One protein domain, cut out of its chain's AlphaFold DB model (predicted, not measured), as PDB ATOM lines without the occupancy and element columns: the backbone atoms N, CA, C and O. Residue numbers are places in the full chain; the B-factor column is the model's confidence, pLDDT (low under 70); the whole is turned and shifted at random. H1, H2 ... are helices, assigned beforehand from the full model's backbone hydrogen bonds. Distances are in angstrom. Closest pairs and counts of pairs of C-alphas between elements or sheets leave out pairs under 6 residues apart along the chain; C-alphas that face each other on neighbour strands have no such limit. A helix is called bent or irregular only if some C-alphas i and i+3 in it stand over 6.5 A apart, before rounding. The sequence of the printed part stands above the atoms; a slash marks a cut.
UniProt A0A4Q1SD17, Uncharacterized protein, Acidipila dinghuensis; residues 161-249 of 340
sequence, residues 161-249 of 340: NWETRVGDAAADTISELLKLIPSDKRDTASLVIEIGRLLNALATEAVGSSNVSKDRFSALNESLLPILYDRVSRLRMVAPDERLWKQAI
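Overview. This is residues 161 to 249 of the 340 residues of an uncharacterized protein of Acidipila dinghuensis (UniProt A0A4Q1SD17). Three long helices make a loose, rather flat triangle: H2 is one side, and H1 and H4 come together away from it, where residues 166 to 173 of H1 meet residues 224 to 232 of the kinked H4. The short H3 sits at the corner between H2 and H4, and H5 lies off the far end of the triangle, near H1 but touching no helix. The printed part has 89 residues with five named helices, in the order H1 H2 H3 H4 H5, and no named strand; the class is all helix. The whole is loose, with a radius of gyration of the C-alphas of 16.9 A, and its C-alphas span 48 by 32 by 15 A, only just flat.

Arrangement. H1, residues 161 to 180, touches H4, residues 216 to 233, at a steep tilt of 64 degrees, opposite ways; the closest C-alphas are those of Ala 169 and Arg 231, 5.8 A apart. H4 has a kink of 37 degrees near residue 224: with residues 216 to 223 it touches residues 199 to 207 of H2, residues 188 to 207, and with residues 224 to 232 it touches H1. H2 and H4 are about perpendicular at 88 degrees, with the C-alphas of Ala 203 and Leu 220 closest, 4.6 A apart. H1 and H2 are close but not clearly touching, about perpendicular at 74 degrees, with the C-alphas of Leu 178 and Ile 195 closest at 7.6 A. H3, residues 209 to 212, touches H2 only at the corner, and only just, with 3 pairs of C-alphas within 8 A; the closest are those of Thr 204 and Val 212, 6.2 A apart. H5, residues 239 to 248, is near H1 and apart from H2, H3 and H4. Every O i to N i+4 pair is within hydrogen-bond range in H5, against 14 of 16 in H1, 14 of 16 in H2 and 11 of 14 in H4; H3 is too short for such a pair, and its 1 pair of O i and N i+3 is not within range.

Along the chain. H1 begins at C-alpha 161, (132.658, 119.960, 133.321), and measures 29.3 A from first to last C-alpha. H2 measures 29.9 A and ends at C-alpha 207, (103.036, 104.647, 135.657); it is irregular, but only just, with C-alphas 189 and 192 6.9 A apart. H4 measures 25.8 A and is neither bent nor irregular, but only just: C-alphas 223 and 226 are 6.5 A apart. H3 measures 5.3 A, and H5, at 14.6 A, ends at C-alpha 248, (136.739, 121.839, 123.170).

Size, cuts and confidence. The two C-alphas farthest apart are those of Ala 189 and Gln 247, 50.2 A. The printed part has no cut. The links from H2 to H3, H3 to H4 and H4 to H5 are tight, and the link from H1 to H2, 7 residues, is short. The mean pLDDT of the printed part is 89.7, and no printed residue is under 70.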
ATOM      1  N   ASN A 161     133.629 118.898 133.051       93.94
ATOM      2  CA  ASN A 161     132.658 119.960 133.321       93.94
ATOM      3  C   ASN A 161     131.226 119.461 133.099       93.94
ATOM      4  O   ASN A 161     130.381 119.655 133.968       93.94
ATOM      5  N   TRP A 162     130.960 118.781 131.982       93.88
ATOM      6  CA  TRP A 162     129.649 118.204 131.693       93.88
ATOM      7  C   TRP A 162     129.225 117.187 132.754       93.88
ATOM      8  O   TRP A 162     128.143 117.323 133.319       93.88
ATOM      9  N   GLU A 163     130.093 116.226 133.086       94.12
ATOM     10  CA  GLU A 163     129.804 115.209 134.101       94.12
ATOM     11  C   GLU A 163     129.511 115.836 135.470       94.12
ATOM     12  O   GLU A 163     128.538 115.462 136.123       94.12
ATOM     13  N   THR A 164     130.308 116.830 135.877       92.38
ATOM     14  CA  THR A 164     130.106 117.552 137.142       92.38
ATOM     15  C   THR A 164     128.739 118.232 137.163       92.38
ATOM     16  O   THR A 164     127.968 118.043 138.094       92.38
ATOM     17  N   ARG A 165     128.389 118.957 136.095       92.69
ATOM     18  CA  ARG A 165     127.137 119.722 136.023       92.69
ATOM     19  C   ARG A 165     125.892 118.845 135.928       92.69
ATOM     20  O   ARG A 165     124.847 119.212 136.458       92.69
ATOM     21  N   VAL A 166     125.986 117.700 135.253       93.94
ATOM     22  CA  VAL A 166     124.913 116.695 135.250       93.94
ATOM     23  C   VAL A 166     124.771 116.072 136.641       93.94
ATOM     24  O   VAL A 166     123.649 115.912 137.120       93.94
ATOM     25  N   GLY A 167     125.887 115.789 137.320       93.25
ATOM     26  CA  GLY A 167     125.897 115.341 138.714       93.25
ATOM     27  C   GLY A 167     125.234 116.342 139.664       93.25
ATOM     28  O   GLY A 167     124.378 115.952 140.456       93.25
ATOM     29  N   ASP A 168     125.551 117.630 139.528       92.69
ATOM     30  CA  ASP A 168     124.928 118.712 140.297       92.69
ATOM     31  C   ASP A 168     123.417 118.786 140.025       92.69
ATOM     32  O   ASP A 168     122.617 118.832 140.956       92.69
ATOM     33  N   ALA A 169     122.994 118.687 138.759       93.94
ATOM     34  CA  ALA A 169     121.575 118.656 138.402       93.94
ATOM     35  C   ALA A 169     120.834 117.453 139.022       93.94
ATOM     36  O   ALA A 169     119.680 117.580 139.451       93.94
ATOM     37  N   ALA A 170     121.485 116.289 139.109       93.81
ATOM     38  CA  ALA A 170     120.943 115.115 139.788       93.81
ATOM     39  C   ALA A 170     120.857 115.318 141.312       93.81
ATOM     40  O   ALA A 170     119.820 115.028 141.915       93.81
ATOM     41  N   ALA A 171     121.897 115.876 141.937       92.50
ATOM     42  CA  ALA A 171     121.901 116.197 143.365       92.50
ATOM     43  C   ALA A 171     120.821 117.233 143.726       92.50
ATOM     44  O   ALA A 171     120.098 117.075 144.716       92.50
ATOM     45  N   ASP A 172     120.643 118.248 142.884       91.31
ATOM     46  CA  ASP A 172     119.591 119.245 143.033       91.31
ATOM     47  C   ASP A 172     118.197 118.619 142.857       91.31
ATOM     48  O   ASP A 172     117.253 119.006 143.553       91.31
ATOM     49  N   THR A 173     118.051 117.637 141.953       91.38
ATOM     50  CA  THR A 173     116.804 116.863 141.780       91.38
ATOM     51  C   THR A 173     116.396 116.202 143.082       91.38
ATOM     52  O   THR A 173     115.279 116.418 143.551       91.38
ATOM     53  N   ILE A 174     117.326 115.487 143.714       90.88
ATOM     54  CA  ILE A 174     117.104 114.836 145.008       90.88
ATOM     55  C   ILE A 174     116.809 115.876 146.100       90.88
ATOM     56  O   ILE A 174     115.911 115.684 146.920       90.88
ATOM     57  N   SER A 175     117.516 117.006 146.095       90.38
ATOM     58  CA  SER A 175     117.354 118.059 147.105       90.38
ATOM     59  C   SER A 175     115.986 118.749 147.049       90.38
ATOM     60  O   SER A 175     115.436 119.104 148.092       90.38
ATOM     61  N   GLU A 176     115.387 118.916 145.866       87.75
ATOM     62  CA  GLU A 176     114.020 119.454 145.753       87.75
ATOM     63  C   GLU A 176     112.956 118.483 146.265       87.75
ATOM     64  O   GLU A 176     111.950 118.934 146.810       87.75
ATOM     65  N   LEU A 177     113.174 117.166 146.169       87.75
ATOM     66  CA  LEU A 177     112.233 116.190 146.732       87.75
ATOM     67  C   LEU A 177     112.045 116.410 148.238       87.75
ATOM     68  O   LEU A 177     110.925 116.356 148.743       87.75
ATOM     69  N   LEU A 178     113.117 116.766 148.951       88.88
ATOM     70  CA  LEU A 178     113.027 117.123 150.369       88.88
ATOM     71  C   LEU A 178     112.168 118.370 150.615       88.88
ATOM     72  O   LEU A 178     111.540 118.479 151.670       88.88
ATOM     73  N   LYS A 179     112.100 119.308 149.662       89.81
ATOM     74  CA  LYS A 179     111.267 120.512 149.797       89.81
ATOM     75  C   LYS A 179     109.774 120.204 149.714       89.81
ATOM     76  O   LYS A 179     108.992 120.949 150.300       89.81
ATOM     77  N   LEU A 180     109.394 119.093 149.077       90.56
ATOM     78  CA  LEU A 180     108.011 118.607 149.019       90.56
ATOM     79  C   LEU A 180     107.532 118.012 150.351       90.56
ATOM     80  O   LEU A 180     106.328 117.920 150.588       90.56
ATOM     81  N   ILE A 181     108.453 117.622 151.237       92.06
ATOM     82  CA  ILE A 181     108.112 117.122 152.573       92.06
ATOM     83  C   ILE A 181     107.806 118.325 153.483       92.06
ATOM     84  O   ILE A 181     108.661 119.210 153.601       92.06
ATOM     85  N   PRO A 182     106.635 118.385 154.150       90.69
ATOM     86  CA  PRO A 182     106.298 119.450 155.097       90.69
ATOM     87  C   PRO A 182     107.363 119.627 156.186       90.69
ATOM     88  O   PRO A 182     107.914 118.646 156.681       90.69
ATOM     89  N   SER A 183     107.680 120.872 156.557       90.31
ATOM     90  CA  SER A 183     108.790 121.176 157.475       90.31
ATOM     91  C   SER A 183     108.628 120.561 158.867       90.31
ATOM     92  O   SER A 183     109.620 120.179 159.478       90.31
ATOM     93  N   ASP A 184     107.391 120.434 159.342       91.12
ATOM     94  CA  ASP A 184     107.008 119.799 160.610       91.12
ATOM     95  C   ASP A 184     107.219 118.277 160.620       91.12
ATOM     96  O   ASP A 184     107.185 117.665 161.682       91.12
ATOM     97  N   LYS A 185     107.489 117.675 159.456       89.75
ATOM     98  CA  LYS A 185     107.761 116.242 159.281       89.75
ATOM     99  C   LYS A 185     109.209 115.923 158.901       89.75
ATOM    100  O   LYS A 185     109.522 114.796 158.522       89.75
ATOM    101  N   ARG A 186     110.105 116.915 158.962       88.88
ATOM    102  CA  ARG A 186     111.540 116.758 158.656       88.88
ATOM    103  C   ARG A 186     112.378 116.423 159.893       88.88
ATOM    104  O   ARG A 186     113.554 116.772 159.951       88.88
ATOM    105  N   ASP A 187     111.788 115.772 160.890       91.69
ATOM    106  CA  ASP A 187     112.539 115.196 162.003       91.69
ATOM    107  C   ASP A 187     113.166 113.847 161.603       91.69
ATOM    108  O   ASP A 187     112.718 113.184 160.666       91.69
ATOM    109  N   THR A 188     114.217 113.427 162.309       87.69
ATOM    110  CA  THR A 188     114.990 112.224 161.961       87.69
ATOM    111  C   THR A 188     114.149 110.943 161.931       87.69
ATOM    112  O   THR A 188     114.443 110.061 161.127       87.69
ATOM    113  N   ALA A 189     113.119 110.823 162.775       88.62
ATOM    114  CA  ALA A 189     112.291 109.621 162.832       88.62
ATOM    115  C   ALA A 189     111.287 109.570 161.670       88.62
ATOM    116  O   ALA A 189     111.088 108.509 161.074       88.62
ATOM    117  N   SER A 190     110.690 110.710 161.314       91.56
ATOM    118  CA  SER A 190     109.651 110.785 160.277       91.56
ATOM    119  C   SER A 190     110.206 110.928 158.859       91.56
ATOM    120  O   SER A 190     109.575 110.468 157.906       91.56
ATOM    121  N   LEU A 191     111.386 111.535 158.690       91.44
ATOM    122  CA  LEU A 191     111.894 111.932 157.375       91.44
ATOM    123  C   LEU A 191     112.054 110.748 156.412       91.44
ATOM    124  O   LEU A 191     111.655 110.839 155.255       91.44
ATOM    125  N   VAL A 192     112.594 109.619 156.879       91.25
ATOM    126  CA  VAL A 192     112.787 108.420 156.040       91.25
ATOM    127  C   VAL A 192     111.447 107.838 155.581       91.25
ATOM    128  O   VAL A 192     111.314 107.415 154.432       91.25
ATOM    129  N   ILE A 193     110.436 107.856 156.455       93.81
ATOM    130  CA  ILE A 193     109.085 107.376 156.141       93.81
ATOM    131  C   ILE A 193     108.441 108.285 155.088       93.81
ATOM    132  O   ILE A 193     107.862 107.802 154.114       93.81
ATOM    133  N   GLU A 194     108.580 109.600 155.247       94.44
ATOM    134  CA  GLU A 194     108.042 110.582 154.305       94.44
ATOM    135  C   GLU A 194     108.756 110.552 152.947       94.44
ATOM    136  O   GLU A 194     108.092 110.673 151.918       94.44
ATOM    137  N   ILE A 195     110.071 110.295 152.913       93.94
ATOM    138  CA  ILE A 195     110.799 110.011 151.666       93.94
ATOM    139  C   ILE A 195     110.200 108.777 150.984       93.94
ATOM    140  O   ILE A 195     109.885 108.834 149.800       93.94
ATOM    141  N   GLY A 196     109.979 107.681 151.719       93.19
ATOM    142  CA  GLY A 196     109.352 106.475 151.168       93.19
ATOM    143  C   GLY A 196     107.956 106.740 150.591       93.19
ATOM    144  O   GLY A 196     107.643 106.288 149.489       93.19
ATOM    145  N   ARG A 197     107.138 107.535 151.295       94.12
ATOM    146  CA  ARG A 197     105.811 107.960 150.821       94.12
ATOM    147  C   ARG A 197     105.903 108.779 149.533       94.12
ATOM    148  O   ARG A 197     105.123 108.538 148.615       94.12
ATOM    149  N   LEU A 198     106.846 109.717 149.464       94.06
ATOM    150  CA  LEU A 198     107.060 110.557 148.289       94.06
ATOM    151  C   LEU A 198     107.533 109.739 147.082       94.06
ATOM    152  O   LEU A 198     106.982 109.901 146.000       94.06
ATOM    153  N   LEU A 199     108.494 108.828 147.266       94.00
ATOM    154  CA  LEU A 199     108.960 107.937 146.198       94.00
ATOM    155  C   LEU A 199     107.819 107.068 145.655       94.00
ATOM    156  O   LEU A 199     107.682 106.920 144.443       94.00
ATOM    157  N   ASN A 200     106.965 106.537 146.537       93.12
ATOM    158  CA  ASN A 200     105.802 105.759 146.118       93.12
ATOM    159  C   ASN A 200     104.783 106.604 145.340       93.12
ATOM    160  O   ASN A 200     104.243 106.136 144.339       93.12
ATOM    161  N   ALA A 201     104.523 107.833 145.800       92.50
ATOM    162  CA  ALA A 201     103.639 108.766 145.109       92.50
ATOM    163  C   ALA A 201     104.176 109.090 143.709       92.50
ATOM    164  O   ALA A 201     103.454 108.907 142.740       92.50
ATOM    165  N   LEU A 202     105.454 109.461 143.585       92.06
ATOM    166  CA  LEU A 202     106.085 109.760 142.296       92.06
ATOM    167  C   LEU A 202     105.988 108.591 141.308       92.06
ATOM    168  O   LEU A 202     105.559 108.781 140.174       92.06
ATOM    169  N   ALA A 203     106.332 107.380 141.751       90.94
ATOM    170  CA  ALA A 203     106.271 106.196 140.899       90.94
ATOM    171  C   ALA A 203     104.826 105.863 140.480       90.94
ATOM    172  O   ALA A 203     104.575 105.506 139.333       90.94
ATOM    173  N   THR A 204     103.862 106.011 141.394       91.25
ATOM    174  CA  THR A 204     102.447 105.727 141.109       91.25
ATOM    175  C   THR A 204     101.833 106.760 140.171       91.25
ATOM    176  O   THR A 204     101.072 106.378 139.290       91.25
ATOM    177  N   GLU A 205     102.174 108.038 140.319       88.62
ATOM    178  CA  GLU A 205     101.714 109.091 139.408       88.62
ATOM    179  C   GLU A 205     102.310 108.939 137.999       88.62
ATOM    180  O   GLU A 205     101.660 109.300 137.023       88.62
ATOM    181  N   ALA A 206     103.525 108.390 137.869       85.94
ATOM    182  CA  ALA A 206     104.174 108.220 136.568       85.94
ATOM    183  C   ALA A 206     103.618 107.042 135.752       85.94
ATOM    184  O   ALA A 206     103.421 107.183 134.547       85.94
ATOM    185  N   VAL A 207     103.381 105.887 136.384       82.00
ATOM    186  CA  VAL A 207     103.036 104.647 135.657       82.00
ATOM    187  C   VAL A 207     101.809 103.908 136.200       82.00
ATOM    188  O   VAL A 207     101.467 102.846 135.691       82.00
ATOM    189  N   GLY A 208     101.152 104.412 137.245       85.56
ATOM    190  CA  GLY A 208     100.027 103.736 137.897       85.56
ATOM    191  C   GLY A 208     100.440 102.640 138.893       85.56
ATOM    192  O   GLY A 208     101.512 102.035 138.821       85.56
ATOM    193  N   SER A 209      99.563 102.350 139.864       85.38
ATOM    194  CA  SER A 209      99.852 101.410 140.970       85.38
ATOM    195  C   SER A 209     100.121  99.970 140.504       85.38
ATOM    196  O   SER A 209     100.909  99.249 141.121       85.38
ATOM    197  N   SER A 210      99.470  99.542 139.418       81.12
ATOM    198  CA  SER A 210      99.624  98.214 138.813       81.12
ATOM    199  C   SER A 210     101.055  97.994 138.309       81.12
ATOM    200  O   SER A 210     101.629  96.923 138.527       81.12
ATOM    201  N   ASN A 211     101.665  99.014 137.697       77.75
ATOM    202  CA  ASN A 211     102.985  98.922 137.072       77.75
ATOM    203  C   ASN A 211     104.135  99.151 138.061       77.75
ATOM    204  O   ASN A 211     105.151  98.464 137.955       77.75
ATOM    205  N   VAL A 212     103.940  99.964 139.110       84.62
ATOM    206  CA  VAL A 212     104.917 100.099 140.215       84.62
ATOM    207  C   VAL A 212     105.240  98.748 140.859       84.62
ATOM    208  O   VAL A 212     106.371  98.498 141.272       84.62
ATOM    209  N   SER A 213     104.252  97.852 140.956       84.12
ATOM    210  CA  SER A 213     104.451  96.536 141.573       84.12
ATOM    211  C   SER A 213     105.355  95.604 140.753       84.12
ATOM    212  O   SER A 213     105.979  94.715 141.334       84.12
ATOM    213  N   LYS A 214     105.445  95.825 139.432       84.44
ATOM    214  CA  LYS A 214     106.212  95.006 138.483       84.44
ATOM    215  C   LYS A 214     107.685  95.410 138.453       84.44
ATOM    216  O   LYS A 214     108.544  94.541 138.547       84.44
ATOM    217  N   ASP A 215     107.961  96.713 138.368       84.19
ATOM    218  CA  ASP A 215     109.316  97.266 138.391       84.19
ATOM    219  C   ASP A 215     109.330  98.654 139.046       84.19
ATOM    220  O   ASP A 215     108.972  99.669 138.449       84.19
ATOM    221  N   ARG A 216     109.770  98.697 140.307       89.00
ATOM    222  CA  ARG A 216     109.824  99.934 141.098       89.00
ATOM    223  C   ARG A 216     110.923 100.882 140.637       89.00
ATOM    224  O   ARG A 216     110.791 102.086 140.837       89.00
ATOM    225  N   PHE A 217     112.017 100.347 140.099       88.69
ATOM    226  CA  PHE A 217     113.153 101.161 139.683       88.69
ATOM    227  C   PHE A 217     112.805 101.914 138.405       88.69
ATOM    228  O   PHE A 217     112.906 103.140 138.383       88.69
ATOM    229  N   SER A 218     112.292 101.206 137.398       85.44
ATOM    230  CA  SER A 218     111.837 101.822 136.149       85.44
ATOM    231  C   SER A 218     110.681 102.795 136.391       85.44
ATOM    232  O   SER A 218     110.746 103.932 135.939       85.44
ATOM    233  N   ALA A 219     109.691 102.426 137.217       87.12
ATOM    234  CA  ALA A 219     108.589 103.320 137.584       87.12
ATOM    235  C   ALA A 219     109.061 104.629 138.244       87.12
ATOM    236  O   ALA A 219     108.534 105.707 137.966       87.12
ATOM    237  N   LEU A 220     110.064 104.553 139.125       90.75
ATOM    238  CA  LEU A 220     110.644 105.750 139.722       90.75
ATOM    239  C   LEU A 220     111.438 106.557 138.686       90.75
ATOM    240  O   LEU A 220     111.321 107.781 138.669       90.75
ATOM    241  N   ASN A 221     112.207 105.911 137.808       90.38
ATOM    242  CA  ASN A 221     112.953 106.600 136.753       90.38
ATOM    243  C   ASN A 221     112.030 107.353 135.791       90.38
ATOM    244  O   ASN A 221     112.327 108.502 135.483       90.38
ATOM    245  N   GLU A 222     110.882 106.788 135.409       87.94
ATOM    246  CA  GLU A 222     109.865 107.481 134.598       87.94
ATOM    247  C   GLU A 222     109.395 108.794 135.246       87.94
ATOM    248  O   GLU A 222     109.138 109.784 134.562       87.94
ATOM    249  N   SER A 223     109.351 108.850 136.582       89.56
ATOM    250  CA  SER A 223     109.015 110.078 137.314       89.56
ATOM    251  C   SER A 223     110.192 111.060 137.445       89.56
ATOM    252  O   SER A 223     110.004 112.276 137.379       89.56
ATOM    253  N   LEU A 224     111.418 110.557 137.641       91.50
ATOM    254  CA  LEU A 224     112.597 111.382 137.927       91.50
ATOM    255  C   LEU A 224     113.275 111.910 136.661       91.50
ATOM    256  O   LEU A 224     113.812 113.019 136.686       91.50
ATOM    257  N   LEU A 225     113.252 111.155 135.561       90.88
ATOM    258  CA  LEU A 225     113.909 111.517 134.305       90.88
ATOM    259  C   LEU A 225     113.380 112.833 133.718       90.88
ATOM    260  O   LEU A 225     114.217 113.665 133.373       90.88
ATOM    261  N   PRO A 226     112.062 113.113 133.663       89.62
ATOM    262  CA  PRO A 226     111.567 114.409 133.199       89.62
ATOM    263  C   PRO A 226     112.052 115.580 134.066       89.62
ATOM    264  O   PRO A 226     112.390 116.644 133.545       89.62
ATOM    265  N   ILE A 227     112.133 115.382 135.387       90.44
ATOM    266  CA  ILE A 227     112.605 116.401 136.336       90.44
ATOM    267  C   ILE A 227     114.102 116.659 136.137       90.44
ATOM    268  O   ILE A 227     114.539 117.810 136.094       90.44
ATOM    269  N   LEU A 228     114.891 115.592 136.002       92.75
ATOM    270  CA  LEU A 228     116.318 115.683 135.712       92.75
ATOM    271  C   LEU A 228     116.556 116.346 134.351       92.75
ATOM    272  O   LEU A 228     117.380 117.254 134.249       92.75
ATOM    273  N   TYR A 229     115.813 115.935 133.324       91.94
ATOM    274  CA  TYR A 229     115.899 116.480 131.974       91.94
ATOM    275  C   TYR A 229     115.632 117.985 131.962       91.94
ATOM    276  O   TYR A 229     116.427 118.737 131.401       91.94
ATOM    277  N   ASP A 230     114.572 118.449 132.635       90.44
ATOM    278  CA  ASP A 230     114.285 119.879 132.764       90.44
ATOM    279  C   ASP A 230     115.483 120.635 133.360       90.44
ATOM    280  O   ASP A 230     115.900 121.657 132.812       90.44
ATOM    281  N   ARG A 231     116.131 120.107 134.403       90.75
ATOM    282  CA  ARG A 231     117.317 120.752 134.992       90.75
ATOM    283  C   ARG A 231     118.521 120.751 134.075       90.75
ATOM    284  O   ARG A 231     119.160 121.792 133.929       90.75
ATOM    285  N   VAL A 232     118.812 119.619 133.441       92.81
ATOM    286  CA  VAL A 232     119.904 119.512 132.470       92.81
ATOM    287  C   VAL A 232     119.666 120.489 131.310       92.81
ATOM    288  O   VAL A 232     120.579 121.213 130.924       92.81
ATOM    289  N   SER A 233     118.426 120.628 130.831       89.81
ATOM    290  CA  SER A 233     118.048 121.579 129.769       89.81
ATOM    291  C   SER A 233     118.180 123.057 130.182       89.81
ATOM    292  O   SER A 233     118.348 123.959 129.349       89.81
ATOM    293  N   ARG A 234     118.123 123.329 131.491       87.81
ATOM    294  CA  ARG A 234     118.290 124.661 132.084       87.81
ATOM    295  C   ARG A 234     119.733 124.991 132.424       87.81
ATOM    296  O   ARG A 234     119.990 126.134 132.800       87.81
ATOM    297  N   LEU A 235     120.677 124.064 132.264       87.69
ATOM    298  CA  LEU A 235     122.096 124.362 132.407       87.69
ATOM    299  C   LEU A 235     122.464 125.502 131.443       87.69
ATOM    300  O   LEU A 235     122.408 125.372 130.221       87.69
ATOM    301  N   ARG A 236     122.790 126.671 132.001       83.69
ATOM    302  CA  ARG A 236     123.236 127.844 131.238       83.69
ATOM    303  C   ARG A 236     124.748 127.932 131.269       83.69
ATOM    304  O   ARG A 236     125.368 127.642 132.287       83.69
ATOM    305  N   MET A 237     125.349 128.308 130.151       79.62
ATOM    306  CA  MET A 237     126.787 128.544 130.101       79.62
ATOM    307  C   MET A 237     127.103 129.836 130.856       79.62
ATOM    308  O   MET A 237     126.505 130.876 130.589       79.62
ATOM    309  N   VAL A 238     128.024 129.760 131.814       80.62
ATOM    310  CA  VAL A 238     128.655 130.945 132.404       80.62
ATOM    311  C   VAL A 238     129.890 131.317 131.579       80.62
ATOM    312  O   VAL A 238     130.459 130.467 130.898       80.62
ATOM    313  N   ALA A 239     130.323 132.580 131.623       79.31
ATOM    314  CA  ALA A 239     131.392 133.077 130.747       79.31
ATOM    315  C   ALA A 239     132.703 132.243 130.768       79.31
ATOM    316  O   ALA A 239     133.287 132.048 129.698       79.31
ATOM    317  N   PRO A 240     133.181 131.707 131.915       79.31
ATOM    318  CA  PRO A 240     134.334 130.799 131.931       79.31
ATOM    319  C   PRO A 240     134.100 129.487 131.165       79.31
ATOM    320  O   PRO A 240     134.965 129.072 130.394       79.31
ATOM    321  N   ASP A 241     132.921 128.879 131.315       85.19
ATOM    322  CA  ASP A 241     132.549 127.644 130.616       85.19
ATOM    323  C   ASP A 241     132.438 127.882 129.111       85.19
ATOM    324  O   ASP A 241     132.833 127.041 128.309       85.19
ATOM    325  N   GLU A 242     131.943 129.048 128.695       89.06
ATOM    326  CA  GLU A 242     131.800 129.361 127.275       89.06
ATOM    327  C   GLU A 242     133.119 129.327 126.519       89.06
ATOM    328  O   GLU A 242     133.191 128.782 125.415       89.06
ATOM    329  N   ARG A 243     134.181 129.850 127.130       91.19
ATOM    330  CA  ARG A 243     135.515 129.764 126.542       91.19
ATOM    331  C   ARG A 243     135.982 128.314 126.434       91.19
ATOM    332  O   ARG A 243     136.481 127.936 125.378       91.19
ATOM    333  N   LEU A 244     135.802 127.531 127.498       93.06
ATOM    334  CA  LEU A 244     136.186 126.122 127.536       93.06
ATOM    335  C   LEU A 244     135.491 125.325 126.422       93.06
ATOM    336  O   LEU A 244     136.159 124.666 125.631       93.06
ATOM    337  N   TRP A 245     134.169 125.438 126.304       93.31
ATOM    338  CA  TRP A 245     133.388 124.689 125.317       93.31
ATOM    339  C   TRP A 245     133.699 125.092 123.871       93.31
ATOM    340  O   TRP A 245     133.761 124.226 122.999       93.31
ATOM    341  N   LYS A 246     133.985 126.376 123.609       93.25
ATOM    342  CA  LYS A 246     134.470 126.828 122.290       93.25
ATOM    343  C   LYS A 246     135.835 126.241 121.929       93.25
ATOM    344  O   LYS A 246     136.089 125.977 120.763       93.25
ATOM    345  N   GLN A 247     136.718 126.054 122.908       94.19
ATOM    346  CA  GLN A 247     138.024 125.429 122.684       94.19
ATOM    347  C   GLN A 247     137.917 123.906 122.532       94.19
ATOM    348  O   GLN A 247     138.655 123.318 121.748       94.19
ATOM    349  N   ALA A 248     136.992 123.273 123.258       94.44
ATOM    350  CA  ALA A 248     136.739 121.839 123.170       94.44
ATOM    351  C   ALA A 248     136.128 121.435 121.818       94.44
ATOM    352  O   ALA A 248     136.437 120.357 121.312       94.44
ATOM    353  N   ILE A 249     135.307 122.310 121.224       93.06
ATOM    354  CA  ILE A 249     134.651 122.122 119.922       93.06
ATOM    355  C   ILE A 249     135.162 123.199 118.946       93.06
ATOM    356  O   ILE A 249     134.463 124.183 118.688       93.06
TER     357      ILE A 249